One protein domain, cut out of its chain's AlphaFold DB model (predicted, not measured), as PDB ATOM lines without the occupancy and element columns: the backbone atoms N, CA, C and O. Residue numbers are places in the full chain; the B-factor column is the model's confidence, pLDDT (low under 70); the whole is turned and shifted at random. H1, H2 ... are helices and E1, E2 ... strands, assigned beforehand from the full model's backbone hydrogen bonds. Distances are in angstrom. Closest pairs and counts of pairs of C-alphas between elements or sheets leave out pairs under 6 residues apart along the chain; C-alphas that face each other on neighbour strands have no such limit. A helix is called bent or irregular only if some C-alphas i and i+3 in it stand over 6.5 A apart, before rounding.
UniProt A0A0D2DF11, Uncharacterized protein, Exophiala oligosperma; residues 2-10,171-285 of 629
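AT A GLANCE: This is residues 2 to 10 and 171 to 285 of the 629 residues of an uncharacterized protein of Exophiala oligosperma (UniProt A0A0D2DF11). A flat slab of helices has a small head at one end: H5 is in its middle, with H3 and H4 on one side of it and H6 and H7 on the other, and the head is the strand hairpin E1 E2 with H2 beside it, H2 packing on H3. H1 lies off on its own, past a cut, and touches no helix. The printed part has 124 residues, with seven named helices and two named strands in the order H1 H2 E1 E2 H3 H4 H5 H6 H7; the sheet, E1 - E2, is antiparallel and the class is mostly helix. The whole is only just compact, close to loose, with a radius of gyration of the C-alphas of 16.2 A, and spans 46 by 38 by 19 A.

IN THESE COORDINATES: E1 is residues 183 to 188, 14.3 A long, from C-alpha 183 at (11.360, 25.737, 2.605); E2 is residues 191 to 195, 12.5 A. H2 is residues 172 to 181, 14.5 A. H3, residues 203 to 216, is 19.9 A long and H4, residues 220 to 233, 19.0 A; H4 is neither bent nor irregular, but only just: C-alphas 230 and 233 are 6.1 A apart. H5 is residues 240 to 249, 14.1 A; H6 residues 258 to 270, 18.3 A; H7 residues 277 to 285, 12.2 A, ending at C-alpha 285 at (26.007, 1.197, 28.047). H1, residues 2 to 10, 12.1 A, begins at C-alpha 2 at (36.370, -3.579, 19.463).

HOW THE PARTS SIT: The hairpin E1 and E2 is antiparallel at 144 degrees, with N 193 and O 186 2.8 A apart and N 188 and O 191 2.9 A apart, both within hydrogen-bond range. The closest C-alphas of H2 and E2, Val 178 and Arg 194, are 6.5 A apart. H3 touches H2 with residues 205 to 209 alone, closest C-alphas Leu 174 and Val 205 at 6.3 A, opposite ways at a tilt of 36 degrees, only just steep. H3, H4 and H5 form an up and down bundle, each running against the one before. H3 and H4 touch at a shallow tilt of 16 degrees, closest C-alphas Leu 210 and Thr 223 at 6.0 A. H5, the hub, touches H7 the same way at a shallow tilt of 5 degrees, closest C-alphas Glu 244 and Val 279 at 5.0 A. H5 touches H6 opposite ways at 12 degrees, a shallow tilt, closest C-alphas Ile 247 and Val 261 at 5.7 A. H1 and H5 are apart. In H1 to H7 every O i to N i+4 pair is within hydrogen-bond range.

THE WHOLE: The two farthest C-alphas, those of Arg 189 and Gly 272, are 51.9 A apart. Residues 11 to 170 are not printed, and C-alphas 10 and 171 are 18.7 A apart across the cut. Of the links that are printed whole, none is long. The mean pLDDT of the printed part is 89.8; residues 2 to 10 are under 70.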
ATOM      1  N   HIS A   2      37.343  -3.402  18.366       49.03
ATOM      2  CA  HIS A   2      36.370  -3.579  19.463       49.03
ATOM      3  C   HIS A   2      35.252  -2.522  19.501       49.03
ATOM      4  O   HIS A   2      34.083  -2.893  19.468       49.03
ATOM      5  N   ARG A   3      35.583  -1.216  19.470       52.25
ATOM      6  CA  ARG A   3      34.580  -0.126  19.465       52.25
ATOM      7  C   ARG A   3      33.507  -0.318  18.379       52.25
ATOM      8  O   ARG A   3      32.320  -0.276  18.675       52.25
ATOM      9  N   THR A   4      33.914  -0.610  17.141       57.22
ATOM     10  CA  THR A   4      32.997  -0.829  16.009       57.22
ATOM     11  C   THR A   4      32.170  -2.112  16.131       57.22
ATOM     12  O   THR A   4      31.002  -2.105  15.748       57.22
ATOM     13  N   LEU A   5      32.736  -3.193  16.684       54.28
ATOM     14  CA  LEU A   5      31.999  -4.440  16.932       54.28
ATOM     15  C   LEU A   5      30.932  -4.253  18.017       54.28
ATOM     16  O   LEU A   5      29.799  -4.681  17.815       54.28
ATOM     17  N   ILE A   6      31.249  -3.549  19.109       60.84
ATOM     18  CA  ILE A   6      30.296  -3.235  20.187       60.84
ATOM     19  C   ILE A   6      29.177  -2.329  19.668       60.84
ATOM     20  O   ILE A   6      28.006  -2.665  19.824       60.84
ATOM     21  N   SER A   7      29.496  -1.233  18.964       54.84
ATOM     22  CA  SER A   7      28.466  -0.367  18.366       54.84
ATOM     23  C   SER A   7      27.562  -1.123  17.380       54.84
ATOM     24  O   SER A   7      26.377  -0.812  17.275       54.84
ATOM     25  N   HIS A   8      28.084  -2.124  16.663       58.53
ATOM     26  CA  HIS A   8      27.287  -2.973  15.776       58.53
ATOM     27  C   HIS A   8      26.438  -4.002  16.547       58.53
ATOM     28  O   HIS A   8      25.261  -4.174  16.232       58.53
ATOM     29  N   ALA A   9      26.992  -4.637  17.584       56.84
ATOM     30  CA  ALA A   9      26.277  -5.576  18.446       56.84
ATOM     31  C   ALA A   9      25.123  -4.889  19.195       56.84
ATOM     32  O   ALA A   9      24.001  -5.385  19.143       56.84
ATOM     33  N   LEU A  10      25.352  -3.704  19.776       60.03
ATOM     34  CA  LEU A  10      24.312  -2.865  20.389       60.03
ATOM     35  C   LEU A  10      23.206  -2.501  19.381       60.03
ATOM     36  O   LEU A  10      22.020  -2.643  19.678       60.03
ATOM     37  N   PHE A 171      15.418   9.860   9.989       86.00
ATOM     38  CA  PHE A 171      14.285   9.662  10.881       86.00
ATOM     39  C   PHE A 171      12.964   9.993  10.166       86.00
ATOM     40  O   PHE A 171      12.691  11.131   9.777       86.00
ATOM     41  N   ARG A 172      12.148   8.960   9.913       88.25
ATOM     42  CA  ARG A 172      10.994   9.069   9.001       88.25
ATOM     43  C   ARG A 172       9.941  10.104   9.433       88.25
ATOM     44  O   ARG A 172       9.363  10.705   8.528       88.25
ATOM     45  N   PRO A 173       9.651  10.320  10.732       88.56
ATOM     46  CA  PRO A 173       8.778  11.406  11.177       88.56
ATOM     47  C   PRO A 173       9.339  12.791  10.837       88.56
ATOM     48  O   PRO A 173       8.629  13.549  10.180       88.56
ATOM     49  N   LEU A 174      10.618  13.073  11.129       86.94
ATOM     50  CA  LEU A 174      11.267  14.324  10.707       86.94
ATOM     51  C   LEU A 174      11.163  14.515   9.188       86.94
ATOM     52  O   LEU A 174      10.766  15.580   8.732       86.94
ATOM     53  N   LEU A 175      11.413  13.476   8.381       87.44
ATOM     54  CA  LEU A 175      11.265  13.579   6.922       87.44
ATOM     55  C   LEU A 175       9.840  13.899   6.448       87.44
ATOM     56  O   LEU A 175       9.675  14.447   5.355       87.44
ATOM     57  N   ARG A 176       8.802  13.544   7.213       88.62
ATOM     58  CA  ARG A 176       7.422  13.961   6.909       88.62
ATOM     59  C   ARG A 176       7.220  15.434   7.241       88.62
ATOM     60  O   ARG A 176       6.584  16.126   6.454       88.62
ATOM     61  N   GLU A 177       7.813  15.909   8.331       87.44
ATOM     62  CA  GLU A 177       7.779  17.318   8.727       87.44
ATOM     63  C   GLU A 177       8.556  18.205   7.741       87.44
ATOM     64  O   GLU A 177       8.020  19.192   7.244       87.44
ATOM     65  N   VAL A 178       9.744  17.773   7.302       86.06
ATOM     66  CA  VAL A 178      10.533  18.420   6.235       86.06
ATOM     67  C   VAL A 178       9.756  18.509   4.915       86.06
ATOM     68  O   VAL A 178       9.869  19.492   4.182       86.06
ATOM     69  N   ARG A 179       8.904  17.523   4.610       87.50
ATOM     70  CA  ARG A 179       8.004  17.572   3.442       87.50
ATOM     71  C   ARG A 179       6.752  18.426   3.653       87.50
ATOM     72  O   ARG A 179       6.132  18.792   2.656       87.50
ATOM     73  N   ARG A 180       6.371  18.733   4.897       87.25
ATOM     74  CA  ARG A 180       5.211  19.574   5.224       87.25
ATOM     75  C   ARG A 180       5.600  21.051   5.315       87.25
ATOM     76  O   ARG A 180       5.004  21.859   4.616       87.25
ATOM     77  N   ILE A 181       6.611  21.367   6.123       88.12
ATOM     78  CA  ILE A 181       7.002  22.734   6.511       88.12
ATOM     79  C   ILE A 181       8.229  23.233   5.725       88.12
ATOM     80  O   ILE A 181       8.401  24.432   5.531       88.12
ATOM     81  N   GLY A 182       9.080  22.327   5.229       83.94
ATOM     82  CA  GLY A 182      10.387  22.684   4.671       83.94
ATOM     83  C   GLY A 182      10.356  23.648   3.492       83.94
ATOM     84  O   GLY A 182       9.766  23.356   2.445       83.94
ATOM     85  N   LYS A 183      11.082  24.760   3.658       84.75
ATOM     86  CA  LYS A 183      11.360  25.737   2.605       84.75
ATOM     87  C   LYS A 183      12.169  25.055   1.501       84.75
ATOM     88  O   LYS A 183      13.134  24.336   1.765       84.75
ATOM     89  N   VAL A 184      11.757  25.262   0.254       82.50
ATOM     90  CA  VAL A 184      12.500  24.794  -0.921       82.50
ATOM     91  C   VAL A 184      13.733  25.677  -1.073       82.50
ATOM     92  O   VAL A 184      13.596  26.858  -1.370       82.50
ATOM     93  N   ILE A 185      14.922  25.104  -0.879       84.31
ATOM     94  CA  ILE A 185      16.198  25.809  -1.092       84.31
ATOM     95  C   ILE A 185      16.698  25.607  -2.528       84.31
ATOM     96  O   ILE A 185      17.363  26.470  -3.088       84.31
ATOM     97  N   GLY A 186      16.339  24.491  -3.165       81.81
ATOM     98  CA  GLY A 186      16.668  24.261  -4.567       81.81
ATOM     99  C   GLY A 186      16.050  22.989  -5.129       81.81
ATOM    100  O   GLY A 186      15.338  22.254  -4.440       81.81
ATOM    101  N   ARG A 187      16.345  22.714  -6.398       79.62
ATOM    102  CA  ARG A 187      15.929  21.501  -7.104       79.62
ATOM    103  C   ARG A 187      17.178  20.780  -7.598       79.62
ATOM    104  O   ARG A 187      17.903  21.325  -8.423       79.62
ATOM    105  N   ASP A 188      17.438  19.588  -7.075       80.94
ATOM    106  CA  ASP A 188      18.483  18.711  -7.600       80.94
ATOM    107  C   ASP A 188      17.889  17.687  -8.583       80.94
ATOM    108  O   ASP A 188      16.686  17.678  -8.863       80.94
ATOM    109  N   ARG A 189      18.739  16.817  -9.140       77.56
ATOM    110  CA  ARG A 189      18.310  15.778 -10.095       77.56
ATOM    111  C   ARG A 189      17.406  14.700  -9.472       77.56
ATOM    112  O   ARG A 189      16.808  13.931 -10.218       77.56
ATOM    113  N   ASN A 190      17.287  14.653  -8.143       75.00
ATOM    114  CA  ASN A 190      16.503  13.674  -7.391       75.00
ATOM    115  C   ASN A 190      15.218  14.270  -6.780       75.00
ATOM    116  O   ASN A 190      14.337  13.511  -6.367       75.00
ATOM    117  N   GLY A 191      15.075  15.599  -6.717       76.44
ATOM    118  CA  GLY A 191      13.860  16.262  -6.244       76.44
ATOM    119  C   GLY A 191      14.053  17.710  -5.789       76.44
ATOM    120  O   GLY A 191      15.018  18.391  -6.122       76.44
ATOM    121  N   LEU A 192      13.082  18.205  -5.019       73.38
ATOM    122  CA  LEU A 192      13.177  19.498  -4.339       73.38
ATOM    123  C   LEU A 192      13.925  19.303  -3.018       73.38
ATOM    124  O   LEU A 192      13.402  18.653  -2.109       73.38
ATOM    125  N   ASN A 193      15.115  19.888  -2.902       72.75
ATOM    126  CA  ASN A 193      15.851  19.923  -1.647       72.75
ATOM    127  C   ASN A 193      15.186  20.931  -0.711       72.75
ATOM    128  O   ASN A 193      15.187  22.143  -0.946       72.75
ATOM    129  N   ARG A 194      14.585  20.385   0.345       77.31
ATOM    130  CA  ARG A 194      13.959  21.131   1.429       77.31
ATOM    131  C   ARG A 194      14.815  21.008   2.673       77.31
ATOM    132  O   ARG A 194      15.159  19.894   3.069       77.31
ATOM    133  N   LEU A 195      15.106  22.145   3.284       78.56
ATOM    134  CA  LEU A 195      15.703  22.221   4.608       78.56
ATOM    135  C   LEU A 195      14.634  22.747   5.570       78.56
ATOM    136  O   LEU A 195      13.799  23.574   5.197       78.56
ATOM    137  N   VAL A 196      14.652  22.238   6.793       81.81
ATOM    138  CA  VAL A 196      13.887  22.765   7.922       81.81
ATOM    139  C   VAL A 196      14.900  23.129   8.989       81.81
ATOM    140  O   VAL A 196      15.779  22.316   9.284       81.81
ATOM    141  N   ASP A 197      14.782  24.329   9.550       87.56
ATOM    142  CA  ASP A 197      15.431  24.632  10.820       87.56
ATOM    143  C   ASP A 197      14.741  23.786  11.898       87.56
ATOM    144  O   ASP A 197      13.512  23.762  11.989       87.56
ATOM    145  N   ARG A 198      15.517  23.073  12.722       88.69
ATOM    146  CA  ARG A 198      14.979  22.219  13.793       88.69
ATOM    147  C   ARG A 198      14.059  22.994  14.738       88.69
ATOM    148  O   ARG A 198      13.131  22.400  15.288       88.69
ATOM    149  N   LYS A 199      14.251  24.311  14.851       90.94
ATOM    150  CA  LYS A 199      13.381  25.232  15.594       90.94
ATOM    151  C   LYS A 199      11.917  25.209  15.137       90.94
ATOM    152  O   LYS A 199      11.047  25.295  15.999       90.94
ATOM    153  N   ASP A 200      11.644  24.974  13.852       89.56
ATOM    154  CA  ASP A 200      10.289  24.950  13.268       89.56
ATOM    155  C   ASP A 200       9.573  23.582  13.405       89.56
ATOM    156  O   ASP A 200       8.377  23.462  13.137       89.56
ATOM    157  N   VAL A 201      10.289  22.519  13.793       92.81
ATOM    158  CA  VAL A 201       9.760  21.140  13.921       92.81
ATOM    159  C   VAL A 201       8.887  21.009  15.176       92.81
ATOM    160  O   VAL A 201       9.188  21.628  16.187       92.81
ATOM    161  N   SER A 202       7.849  20.167  15.209       94.50
ATOM    162  CA  SER A 202       7.058  19.985  16.446       94.50
ATOM    163  C   SER A 202       7.876  19.404  17.618       94.50
ATOM    164  O   SER A 202       8.900  18.747  17.424       94.50
ATOM    165  N   THR A 203       7.444  19.654  18.861       95.38
ATOM    166  CA  THR A 203       8.096  19.154  20.094       95.38
ATOM    167  C   THR A 203       8.226  17.640  20.104       95.38
ATOM    168  O   THR A 203       9.336  17.128  20.219       95.38
ATOM    169  N   GLN A 204       7.116  16.934  19.884       94.62
ATOM    170  CA  GLN A 204       7.084  15.473  19.867       94.62
ATOM    171  C   GLN A 204       8.056  14.880  18.837       94.62
ATOM    172  O   GLN A 204       8.746  13.911  19.131       94.62
ATOM    173  N   VAL A 205       8.154  15.475  17.640       94.88
ATOM    174  CA  VAL A 205       9.050  14.966  16.592       94.88
ATOM    175  C   VAL A 205      10.519  15.156  16.971       94.88
ATOM    176  O   VAL A 205      11.300  14.251  16.696       94.88
ATOM    177  N   LEU A 206      10.893  16.257  17.639       94.81
ATOM    178  CA  LEU A 206      12.257  16.426  18.160       94.81
ATOM    179  C   LEU A 206      12.566  15.479  19.330       94.81
ATOM    180  O   LEU A 206      13.671  14.950  19.385       94.81
ATOM    181  N   GLU A 207      11.625  15.224  20.246       95.25
ATOM    182  CA  GLU A 207      11.832  14.240  21.323       95.25
ATOM    183  C   GLU A 207      11.978  12.810  20.784       95.25
ATOM    184  O   GLU A 207      12.847  12.053  21.231       95.25
ATOM    185  N   ASP A 208      11.149  12.433  19.808       94.31
ATOM    186  CA  ASP A 208      11.235  11.125  19.163       94.31
ATOM    187  C   ASP A 208      12.524  11.008  18.323       94.31
ATOM    188  O   ASP A 208      13.144   9.941  18.296       94.31
ATOM    189  N   GLU A 209      12.965  12.097  17.676       93.94
ATOM    190  CA  GLU A 209      14.249  12.174  16.965       93.94
ATOM    191  C   GLU A 209      15.428  12.032  17.937       93.94
ATOM    192  O   GLU A 209      16.312  11.215  17.688       93.94
ATOM    193  N   LEU A 210      15.416  12.741  19.072       95.00
ATOM    194  CA  LEU A 210      16.433  12.658  20.127       95.00
ATOM    195  C   LEU A 210      16.609  11.208  20.607       95.00
ATOM    196  O   LEU A 210      17.721  10.671  20.607       95.00
ATOM    197  N   LYS A 211      15.490  10.546  20.940       94.00
ATOM    198  CA  LYS A 211      15.443   9.135  21.365       94.00
ATOM    199  C   LYS A 211      15.899   8.182  20.254       94.00
ATOM    200  O   LYS A 211      16.530   7.164  20.544       94.00
ATOM    201  N   TRP A 212      15.605   8.490  18.990       94.00
ATOM    202  CA  TRP A 212      16.030   7.687  17.841       94.00
ATOM    203  C   TRP A 212      17.532   7.832  17.540       94.00
ATOM    204  O   TRP A 212      18.205   6.817  17.336       94.00
ATOM    205  N   ILE A 213      18.073   9.055  17.566       92.62
ATOM    206  CA  ILE A 213      19.505   9.345  17.379       92.62
ATOM    207  C   ILE A 213      20.311   8.616  18.450       92.62
ATOM    208  O   ILE A 213      21.187   7.822  18.110       92.62
ATOM    209  N   ALA A 214      19.964   8.815  19.725       92.62
ATOM    210  CA  ALA A 214      20.660   8.214  20.860       92.62
ATOM    211  C   ALA A 214      20.766   6.679  20.758       92.62
ATOM    212  O   ALA A 214      21.806   6.108  21.078       92.62
ATOM    213  N   LYS A 215      19.716   6.011  20.255       89.38
ATOM    214  CA  LYS A 215      19.660   4.542  20.131       89.38
ATOM    215  C   LYS A 215      20.281   3.984  18.847       89.38
ATOM    216  O   LYS A 215      20.738   2.844  18.849       89.38
ATOM    217  N   THR A 216      20.274   4.725  17.736       90.62
ATOM    218  CA  THR A 216      20.687   4.192  16.418       90.62
ATOM    219  C   THR A 216      22.017   4.757  15.921       90.62
ATOM    220  O   THR A 216      22.878   4.020  15.425       90.62
ATOM    221  N   THR A 217      22.210   6.063  16.067       90.19
ATOM    222  CA  THR A 217      23.339   6.829  15.534       90.19
ATOM    223  C   THR A 217      23.808   7.824  16.594       90.19
ATOM    224  O   THR A 217      23.574   9.022  16.434       90.19
ATOM    225  N   PRO A 218      24.438   7.349  17.689       92.38
ATOM    226  CA  PRO A 218      24.840   8.209  18.795       92.38
ATOM    227  C   PRO A 218      25.799   9.304  18.307       92.38
ATOM    228  O   PRO A 218      26.873   9.024  17.765       92.38
ATOM    229  N   GLN A 219      25.367  10.556  18.458       92.75
ATOM    230  CA  GLN A 219      26.063  11.764  18.013       92.75
ATOM    231  C   GLN A 219      25.880  12.860  19.076       92.75
ATOM    232  O   GLN A 219      24.889  13.590  19.029       92.75
ATOM    233  N   PRO A 220      26.818  13.014  20.028       93.50
ATOM    234  CA  PRO A 220      26.580  13.823  21.222       93.50
ATOM    235  C   PRO A 220      26.410  15.313  20.917       93.50
ATOM    236  O   PRO A 220      25.580  15.973  21.536       93.50
ATOM    237  N   LYS A 221      27.103  15.833  19.892       93.81
ATOM    238  CA  LYS A 221      26.925  17.214  19.409       93.81
ATOM    239  C   LYS A 221      25.484  17.481  18.953       93.81
ATOM    240  O   LYS A 221      24.877  18.450  19.390       93.81
ATOM    241  N   LEU A 222      24.927  16.593  18.126       93.12
ATOM    242  CA  LEU A 222      23.567  16.722  17.593       93.12
ATOM    243  C   LEU A 222      22.502  16.497  18.678       93.12
ATOM    244  O   LEU A 222      21.520  17.232  18.745       93.12
ATOM    245  N   THR A 223      22.706  15.518  19.561       95.44
ATOM    246  CA  THR A 223      21.816  15.290  20.706       95.44
ATOM    247  C   THR A 223      21.777  16.515  21.628       95.44
ATOM    248  O   THR A 223      20.690  16.930  22.023       95.44
ATOM    249  N   ARG A 224      22.926  17.153  21.906       94.94
ATOM    250  CA  ARG A 224      22.991  18.384  22.715       94.94
ATOM    251  C   ARG A 224      22.384  19.596  21.995       94.94
ATOM    252  O   ARG A 224      21.717  20.391  22.642       94.94
ATOM    253  N   GLU A 225      22.527  19.709  20.671       94.88
ATOM    254  CA  GLU A 225      21.847  20.738  19.860       94.88
ATOM    255  C   GLU A 225      20.314  20.633  19.973       94.88
ATOM    256  O   GLU A 225      19.648  21.612  20.307       94.88
ATOM    257  N   ILE A 226      19.751  19.434  19.769       95.12
ATOM    258  CA  ILE A 226      18.303  19.197  19.883       95.12
ATOM    259  C   ILE A 226      17.828  19.446  21.321       95.12
ATOM    260  O   ILE A 226      16.796  20.090  21.522       95.12
ATOM    261  N   LEU A 227      18.583  18.987  22.323       95.06
ATOM    262  CA  LEU A 227      18.257  19.208  23.732       95.06
ATOM    263  C   LEU A 227      18.255  20.701  24.099       95.06
ATOM    264  O   LEU A 227      17.332  21.159  24.772       95.06
ATOM    265  N   ASN A 228      19.222  21.473  23.592       95.25
ATOM    266  CA  ASN A 228      19.262  22.923  23.769       95.25
ATOM    267  C   ASN A 228      18.019  23.599  23.168       95.25
ATOM    268  O   ASN A 228      17.458  24.480  23.808       95.25
ATOM    269  N   ILE A 229      17.527  23.169  22.000       95.56
ATOM    270  CA  ILE A 229      16.274  23.699  21.422       95.56
ATOM    271  C   ILE A 229      15.067  23.351  22.317       95.56
ATOM    272  O   ILE A 229      14.208  24.200  22.567       95.56
ATOM    273  N   LEU A 230      14.994  22.124  22.844       96.25
ATOM    274  CA  LEU A 230      13.902  21.698  23.733       96.25
ATOM    275  C   LEU A 230      13.879  22.490  25.058       96.25
ATOM    276  O   LEU A 230      12.808  22.915  25.497       96.25
ATOM    277  N   ILE A 231      15.040  22.727  25.677       95.00
ATOM    278  CA  ILE A 231      15.143  23.421  26.973       95.00
ATOM    279  C   ILE A 231      15.146  24.949  26.797       95.00
ATOM    280  O   ILE A 231      14.354  25.645  27.433       95.00
ATOM    281  N   ALA A 232      16.012  25.498  25.942       94.81
ATOM    282  CA  ALA A 232      16.224  26.941  25.836       94.81
ATOM    283  C   ALA A 232      15.133  27.644  25.019       94.81
ATOM    284  O   ALA A 232      14.580  28.633  25.507       94.81
ATOM    285  N   ASP A 233      14.786  27.135  23.833       94.94
ATOM    286  CA  ASP A 233      13.785  27.776  22.966       94.94
ATOM    287  C   ASP A 233      12.357  27.421  23.412       94.94
ATOM    288  O   ASP A 233      11.479  28.280  23.445       94.94
ATOM    289  N   ARG A 234      12.117  26.155  23.794       95.38
ATOM    290  CA  ARG A 234      10.762  25.627  24.070       95.38
ATOM    291  C   ARG A 234      10.408  25.497  25.548       95.38
ATOM    292  O   ARG A 234       9.285  25.109  25.860       95.38
ATOM    293  N   LYS A 235      11.343  25.828  26.446       95.94
ATOM    294  CA  LYS A 235      11.162  25.839  27.910       95.94
ATOM    295  C   LYS A 235      10.631  24.516  28.484       95.94
ATOM    296  O   LYS A 235       9.958  24.510  29.514       95.94
ATOM    297  N   ILE A 236      10.939  23.387  27.841       95.69
ATOM    298  CA  ILE A 236      10.580  22.066  28.363       95.69
ATOM    299  C   ILE A 236      11.430  21.806  29.608       95.69
ATOM    300  O   ILE A 236      12.659  21.877  29.556       95.69
ATOM    301  N   LYS A 237      10.772  21.502  30.734       94.88
ATOM    302  CA  LYS A 237      11.459  21.177  31.988       94.88
ATOM    303  C   LYS A 237      12.385  19.965  31.770       94.88
ATOM    304  O   LYS A 237      11.912  18.964  31.223       94.88
ATOM    305  N   PRO A 238      13.657  20.009  32.211       94.00
ATOM    306  CA  PRO A 238      14.561  18.871  32.082       94.00
ATOM    307  C   PRO A 238      13.978  17.611  32.745       94.00
ATOM    308  O   PRO A 238      13.413  17.672  33.839       94.00
ATOM    309  N   ARG A 239      14.084  16.467  32.061       95.06
ATOM    310  CA  ARG A 239      13.510  15.170  32.465       95.06
ATOM    311  C   ARG A 239      14.574  14.070  32.417       95.06
ATOM    312  O   ARG A 239      15.412  14.128  31.515       95.06
ATOM    313  N   PRO A 240      14.487  13.028  33.268       96.00
ATOM    314  CA  PRO A 240      15.393  11.877  33.216       96.00
ATOM    315  C   PRO A 240      15.523  11.278  31.808       96.00
ATOM    316  O   PRO A 240      16.634  11.075  31.341       96.00
ATOM    317  N   ASP A 241      14.413  11.115  31.078       95.50
ATOM    318  CA  ASP A 241      14.390  10.554  29.715       95.50
ATOM    319  C   ASP A 241      15.223  11.355  28.690       95.50
ATOM    320  O   ASP A 241      15.695  10.801  27.695       95.50
ATOM    321  N   LEU A 242      15.370  12.671  28.896       95.50
ATOM    322  CA  LEU A 242      16.162  13.545  28.024       95.50
ATOM    323  C   LEU A 242      17.659  13.394  28.326       95.50
ATOM    324  O   LEU A 242      18.468  13.317  27.400       95.50
ATOM    325  N   TYR A 243      18.016  13.278  29.608       96.75
ATOM    326  CA  TYR A 243      19.382  12.979  30.035       96.75
ATOM    327  C   TYR A 243      19.802  11.543  29.706       96.75
ATOM    328  O   TYR A 243      20.937  11.334  29.296       96.75
ATOM    329  N   GLU A 244      18.895  10.566  29.768       97.25
ATOM    330  CA  GLU A 244      19.135   9.197  29.291       97.25
ATOM    331  C   GLU A 244      19.551   9.207  27.810       97.25
ATOM    332  O   GLU A 244      20.551   8.593  27.433       97.25
ATOM    333  N   ALA A 245      18.844   9.974  26.970       96.50
ATOM    334  CA  ALA A 245      19.206  10.148  25.565       96.50
ATOM    335  C   ALA A 245      20.549  10.887  25.383       96.50
ATOM    336  O   ALA A 245      21.330  10.518  24.500       96.50
ATOM    337  N   LEU A 246      20.855  11.885  26.224       96.75
ATOM    338  CA  LEU A 246      22.149  12.578  26.226       96.75
ATOM    339  C   LEU A 246      23.303  11.637  26.613       96.75
ATOM    340  O   LEU A 246      24.320  11.602  25.919       96.75
ATOM    341  N   ILE A 247      23.133  10.809  27.642       97.94
ATOM    342  CA  ILE A 247      24.118   9.806  28.060       97.94
ATOM    343  C   ILE A 247      24.317   8.763  26.952       97.94
ATOM    344  O   ILE A 247      25.448   8.559  26.513       97.94
ATOM    345  N   LEU A 248      23.237   8.186  26.408       97.19
ATOM    346  CA  LEU A 248      23.308   7.231  25.292       97.19
ATOM    347  C   LEU A 248      23.960   7.823  24.031       97.19
ATOM    348  O   LEU A 248      24.596   7.097  23.268       97.19
ATOM    349  N   SER A 249      23.879   9.138  23.806       96.50
ATOM    350  CA  SER A 249      24.589   9.772  22.687       96.50
ATOM    351  C   SER A 249      26.119   9.712  22.815       96.50
ATOM    352  O   SER A 249      26.816   9.748  21.798       96.50
ATOM    353  N   ASN A 250      26.653   9.517  24.029       97.19
ATOM    354  CA  ASN A 250      28.077   9.260  24.259       97.19
ATOM    355  C   ASN A 250      28.499   7.819  23.907       97.19
ATOM    356  O   ASN A 250      29.692   7.550  23.841       97.19
ATOM    357  N   CYS A 251      27.585   6.918  23.520       96.38
ATOM    358  CA  CYS A 251      27.932   5.631  22.889       96.38
ATOM    359  C   CYS A 251      28.594   5.784  21.495       96.38
ATOM    360  O   CYS A 251      28.859   4.792  20.811       96.38
ATOM    361  N   SER A 252      28.833   7.017  21.036       94.62
ATOM    362  CA  SER A 252      29.565   7.328  19.809       94.62
ATOM    363  C   SER A 252      31.048   6.965  19.964       94.62
ATOM    364  O   SER A 252      31.702   7.527  20.842       94.62
ATOM    365  N   PRO A 253      31.623   6.070  19.139       93.50
ATOM    366  CA  PRO A 253      32.992   5.582  19.331       93.50
ATOM    367  C   PRO A 253      34.082   6.625  19.031       93.50
ATOM    368  O   PRO A 253      35.231   6.403  19.414       93.50
ATOM    369  N   GLU A 254      33.726   7.717  18.348       93.00
ATOM    370  CA  GLU A 254      34.611   8.823  17.951       93.00
ATOM    371  C   GLU A 254      34.434  10.068  18.833       93.00
ATOM    372  O   GLU A 254      35.420  10.655  19.258       93.00
ATOM    373  N   TYR A 255      33.185  10.464  19.114       94.00
ATOM    374  CA  TYR A 255      32.863  11.753  19.755       94.00
ATOM    375  C   TYR A 255      32.338  11.643  21.193       94.00
ATOM    376  O   TYR A 255      32.072  12.668  21.816       94.00
ATOM    377  N   GLY A 256      32.107  10.429  21.695       94.88
ATOM    378  CA  GLY A 256      31.710  10.210  23.084       94.88
ATOM    379  C   GLY A 256      32.907  10.224  24.034       94.88
ATOM    380  O   GLY A 256      34.035   9.968  23.617       94.88
ATOM    381  N   SER A 257      32.647  10.501  25.310       96.62
ATOM    382  CA  SER A 257      33.625  10.388  26.398       96.62
ATOM    383  C   SER A 257      32.936   9.924  27.684       96.62
ATOM    384  O   SER A 257      31.758  10.226  27.892       96.62
ATOM    385  N   ALA A 258      33.673   9.225  28.551       97.44
ATOM    386  CA  ALA A 258      33.233   8.906  29.908       97.44
ATOM    387  C   ALA A 258      33.094  10.174  30.773       97.44
ATOM    388  O   ALA A 258      32.132  10.286  31.529       97.44
ATOM    389  N   ASP A 259      33.961  11.177  30.593       97.81
ATOM    390  CA  ASP A 259      33.885  12.442  31.343       97.81
ATOM    391  C   ASP A 259      32.601  13.219  31.027       97.81
ATOM    392  O   ASP A 259      31.994  13.801  31.921       97.81
ATOM    393  N   ASN A 260      32.118  13.160  29.778       97.06
ATOM    394  CA  ASN A 260      30.816  13.725  29.418       97.06
ATOM    395  C   ASN A 260      29.673  13.014  30.153       97.06
ATOM    396  O   ASN A 260      28.701  13.662  30.537       97.06
ATOM    397  N   VAL A 261      29.761  11.689  30.333       98.12
ATOM    398  CA  VAL A 261      28.767  10.919  31.098       98.12
ATOM    399  C   VAL A 261      28.834  11.307  32.575       98.12
ATOM    400  O   VAL A 261      27.784  11.578  33.154       98.12
ATOM    401  N   ARG A 262      30.040  11.430  33.149       98.25
ATOM    402  CA  ARG A 262      30.258  11.902  34.527       98.25
ATOM    403  C   ARG A 262      29.634  13.281  34.749       98.25
ATOM    404  O   ARG A 262      28.727  13.404  35.563       98.25
ATOM    405  N   ALA A 263      30.013  14.264  33.932       97.94
ATOM    406  CA  ALA A 263      29.492  15.626  33.998       97.94
ATOM    407  C   ALA A 263      27.967  15.691  33.795       97.94
ATOM    408  O   ALA A 263      27.300  16.519  34.402       97.94
ATOM    409  N   THR A 264      27.392  14.800  32.976       97.50
ATOM    410  CA  THR A 264      25.931  14.720  32.792       97.50
ATOM    411  C   THR A 264      25.225  14.169  34.037       97.50
ATOM    412  O   THR A 264      24.148  14.646  34.384       97.50
ATOM    413  N   LEU A 265      25.812  13.184  34.725       98.19
ATOM    414  CA  LEU A 265      25.272  12.649  35.981       98.19
ATOM    415  C   LEU A 265      25.410  13.664  37.129       98.19
ATOM    416  O   LEU A 265      24.459  13.858  37.882       98.19
ATOM    417  N   GLU A 266      26.544  14.364  37.211       97.94
ATOM    418  CA  GLU A 266      26.770  15.474  38.150       97.94
ATOM    419  C   GLU A 266      25.804  16.647  37.897       97.94
ATOM    420  O   GLU A 266      25.283  17.233  38.844       97.94
ATOM    421  N   GLU A 267      25.507  16.965  36.630       97.06
ATOM    422  CA  GLU A 267      24.478  17.944  36.249       97.06
ATOM    423  C   GLU A 267      23.094  17.503  36.754       97.06
ATOM    424  O   GLU A 267      22.421  18.279  37.426       97.06
ATOM    425  N   MET A 268      22.689  16.246  36.533       97.31
ATOM    426  CA  MET A 268      21.420  15.728  37.068       97.31
ATOM    427  C   MET A 268      21.344  15.794  38.599       97.31
ATOM    428  O   MET A 268      20.300  16.166  39.137       97.31
ATOM    429  N   GLU A 269      22.432  15.448  39.291       97.00
ATOM    430  CA  GLU A 269      22.524  15.472  40.755       97.00
ATOM    431  C   GLU A 269      22.424  16.916  41.292       97.00
ATOM    432  O   GLU A 269      21.628  17.180  42.195       97.00
ATOM    433  N   ARG A 270      23.115  17.877  40.658       97.56
ATOM    434  CA  ARG A 270      23.052  19.314  40.994       97.56
ATOM    435  C   ARG A 270      21.672  19.931  40.751       97.56
ATOM    436  O   ARG A 270      21.203  20.706  41.580       97.56
ATOM    437  N   GLU A 271      21.019  19.598  39.638       95.38
ATOM    438  CA  GLU A 271      19.676  20.104  39.306       95.38
ATOM    439  C   GLU A 271      18.546  19.365  40.069       95.38
ATOM    440  O   GLU A 271      17.361  19.614  39.825       95.38
ATOM    441  N   GLY A 272      18.878  18.437  40.980       96.38
ATOM    442  CA  GLY A 272      17.907  17.692  41.794       96.38
ATOM    443  C   GLY A 272      17.034  16.716  40.992       96.38
ATOM    444  O   GLY A 272      15.890  16.439  41.366       96.38
ATOM    445  N   ILE A 273      17.536  16.213  39.863       96.81
ATOM    446  CA  ILE A 273      16.793  15.352  38.941       96.81
ATOM    447  C   ILE A 273      17.000  13.889  39.331       96.81
ATOM    448  O   ILE A 273      18.108  13.361  39.274       96.81
ATOM    449  N   ALA A 274      15.905  13.208  39.678       95.38
ATOM    450  CA  ALA A 274      15.935  11.809  40.092       95.38
ATOM    451  C   ALA A 274      16.598  10.895  39.037       95.38
ATOM    452  O   ALA A 274      16.121  10.762  37.905       95.38
ATOM    453  N   MET A 275      17.690  10.237  39.434       96.06
ATOM    454  CA  MET A 275      18.392   9.239  38.627       96.06
ATOM    455  C   MET A 275      17.659   7.894  38.695       96.06
ATOM    456  O   MET A 275      17.847   7.102  39.619       96.06
ATOM    457  N   ASN A 276      16.809   7.646  37.699       94.56
ATOM    458  CA  ASN A 276      16.135   6.360  37.513       94.56
ATOM    459  C   ASN A 276      17.136   5.261  37.095       94.56
ATOM    460  O   ASN A 276      18.127   5.571  36.428       94.56
ATOM    461  N   PRO A 277      16.845   3.966  37.333       96.00
ATOM    462  CA  PRO A 277      17.701   2.865  36.879       96.00
ATOM    463  C   PRO A 277      18.021   2.884  35.375       96.00
ATOM    464  O   PRO A 277      19.116   2.497  34.980       96.00
ATOM    465  N   SER A 278      17.119   3.397  34.526       95.50
ATOM    466  CA  SER A 278      17.372   3.540  33.083       95.50
ATOM    467  C   SER A 278      18.529   4.495  32.755       95.50
ATOM    468  O   SER A 278      19.261   4.254  31.796       95.50
ATOM    469  N   VAL A 279      18.755   5.517  33.584       97.44
ATOM    470  CA  VAL A 279      19.863   6.478  33.465       97.44
ATOM    471  C   VAL A 279      21.193   5.789  33.780       97.44
ATOM    472  O   VAL A 279      22.154   5.918  33.022       97.44
ATOM    473  N   TYR A 280      21.234   4.976  34.840       97.69
ATOM    474  CA  TYR A 280      22.404   4.157  35.174       97.69
ATOM    475  C   TYR A 280      22.688   3.091  34.108       97.69
ATOM    476  O   TYR A 280      23.838   2.903  33.716       97.69
ATOM    477  N   TYR A 281      21.656   2.447  33.560       97.50
ATOM    478  CA  TYR A 281      21.796   1.507  32.446       97.50
ATOM    479  C   TYR A 281      22.294   2.173  31.155       97.50
ATOM    480  O   TYR A 281      23.137   1.607  30.452       97.50
ATOM    481  N   ALA A 282      21.844   3.396  30.859       97.50
ATOM    482  CA  ALA A 282      22.394   4.208  29.777       97.50
ATOM    483  C   ALA A 282      23.877   4.538  30.007       97.50
ATOM    484  O   ALA A 282      24.678   4.410  29.078       97.50
ATOM    485  N   ALA A 283      24.256   4.893  31.239       98.00
ATOM    486  CA  ALA A 283      25.642   5.182  31.599       98.00
ATOM    487  C   ALA A 283      26.537   3.938  31.469       98.00
ATOM    488  O   ALA A 283      27.548   4.002  30.775       98.00
ATOM    489  N   LEU A 284      26.127   2.780  32.006       97.75
ATOM    490  CA  LEU A 284      26.832   1.504  31.807       97.75
ATOM    491  C   LEU A 284      26.980   1.157  30.316       97.75
ATOM    492  O   LEU A 284      28.051   0.735  29.883       97.75
ATOM    493  N   THR A 285      25.943   1.401  29.505       97.19
ATOM    494  CA  THR A 285      26.007   1.197  28.047       97.19
ATOM    495  C   THR A 285      27.065   2.095  27.398       97.19
ATOM    496  O   THR A 285      27.870   1.605  26.603       97.19
TER     497      THR A 285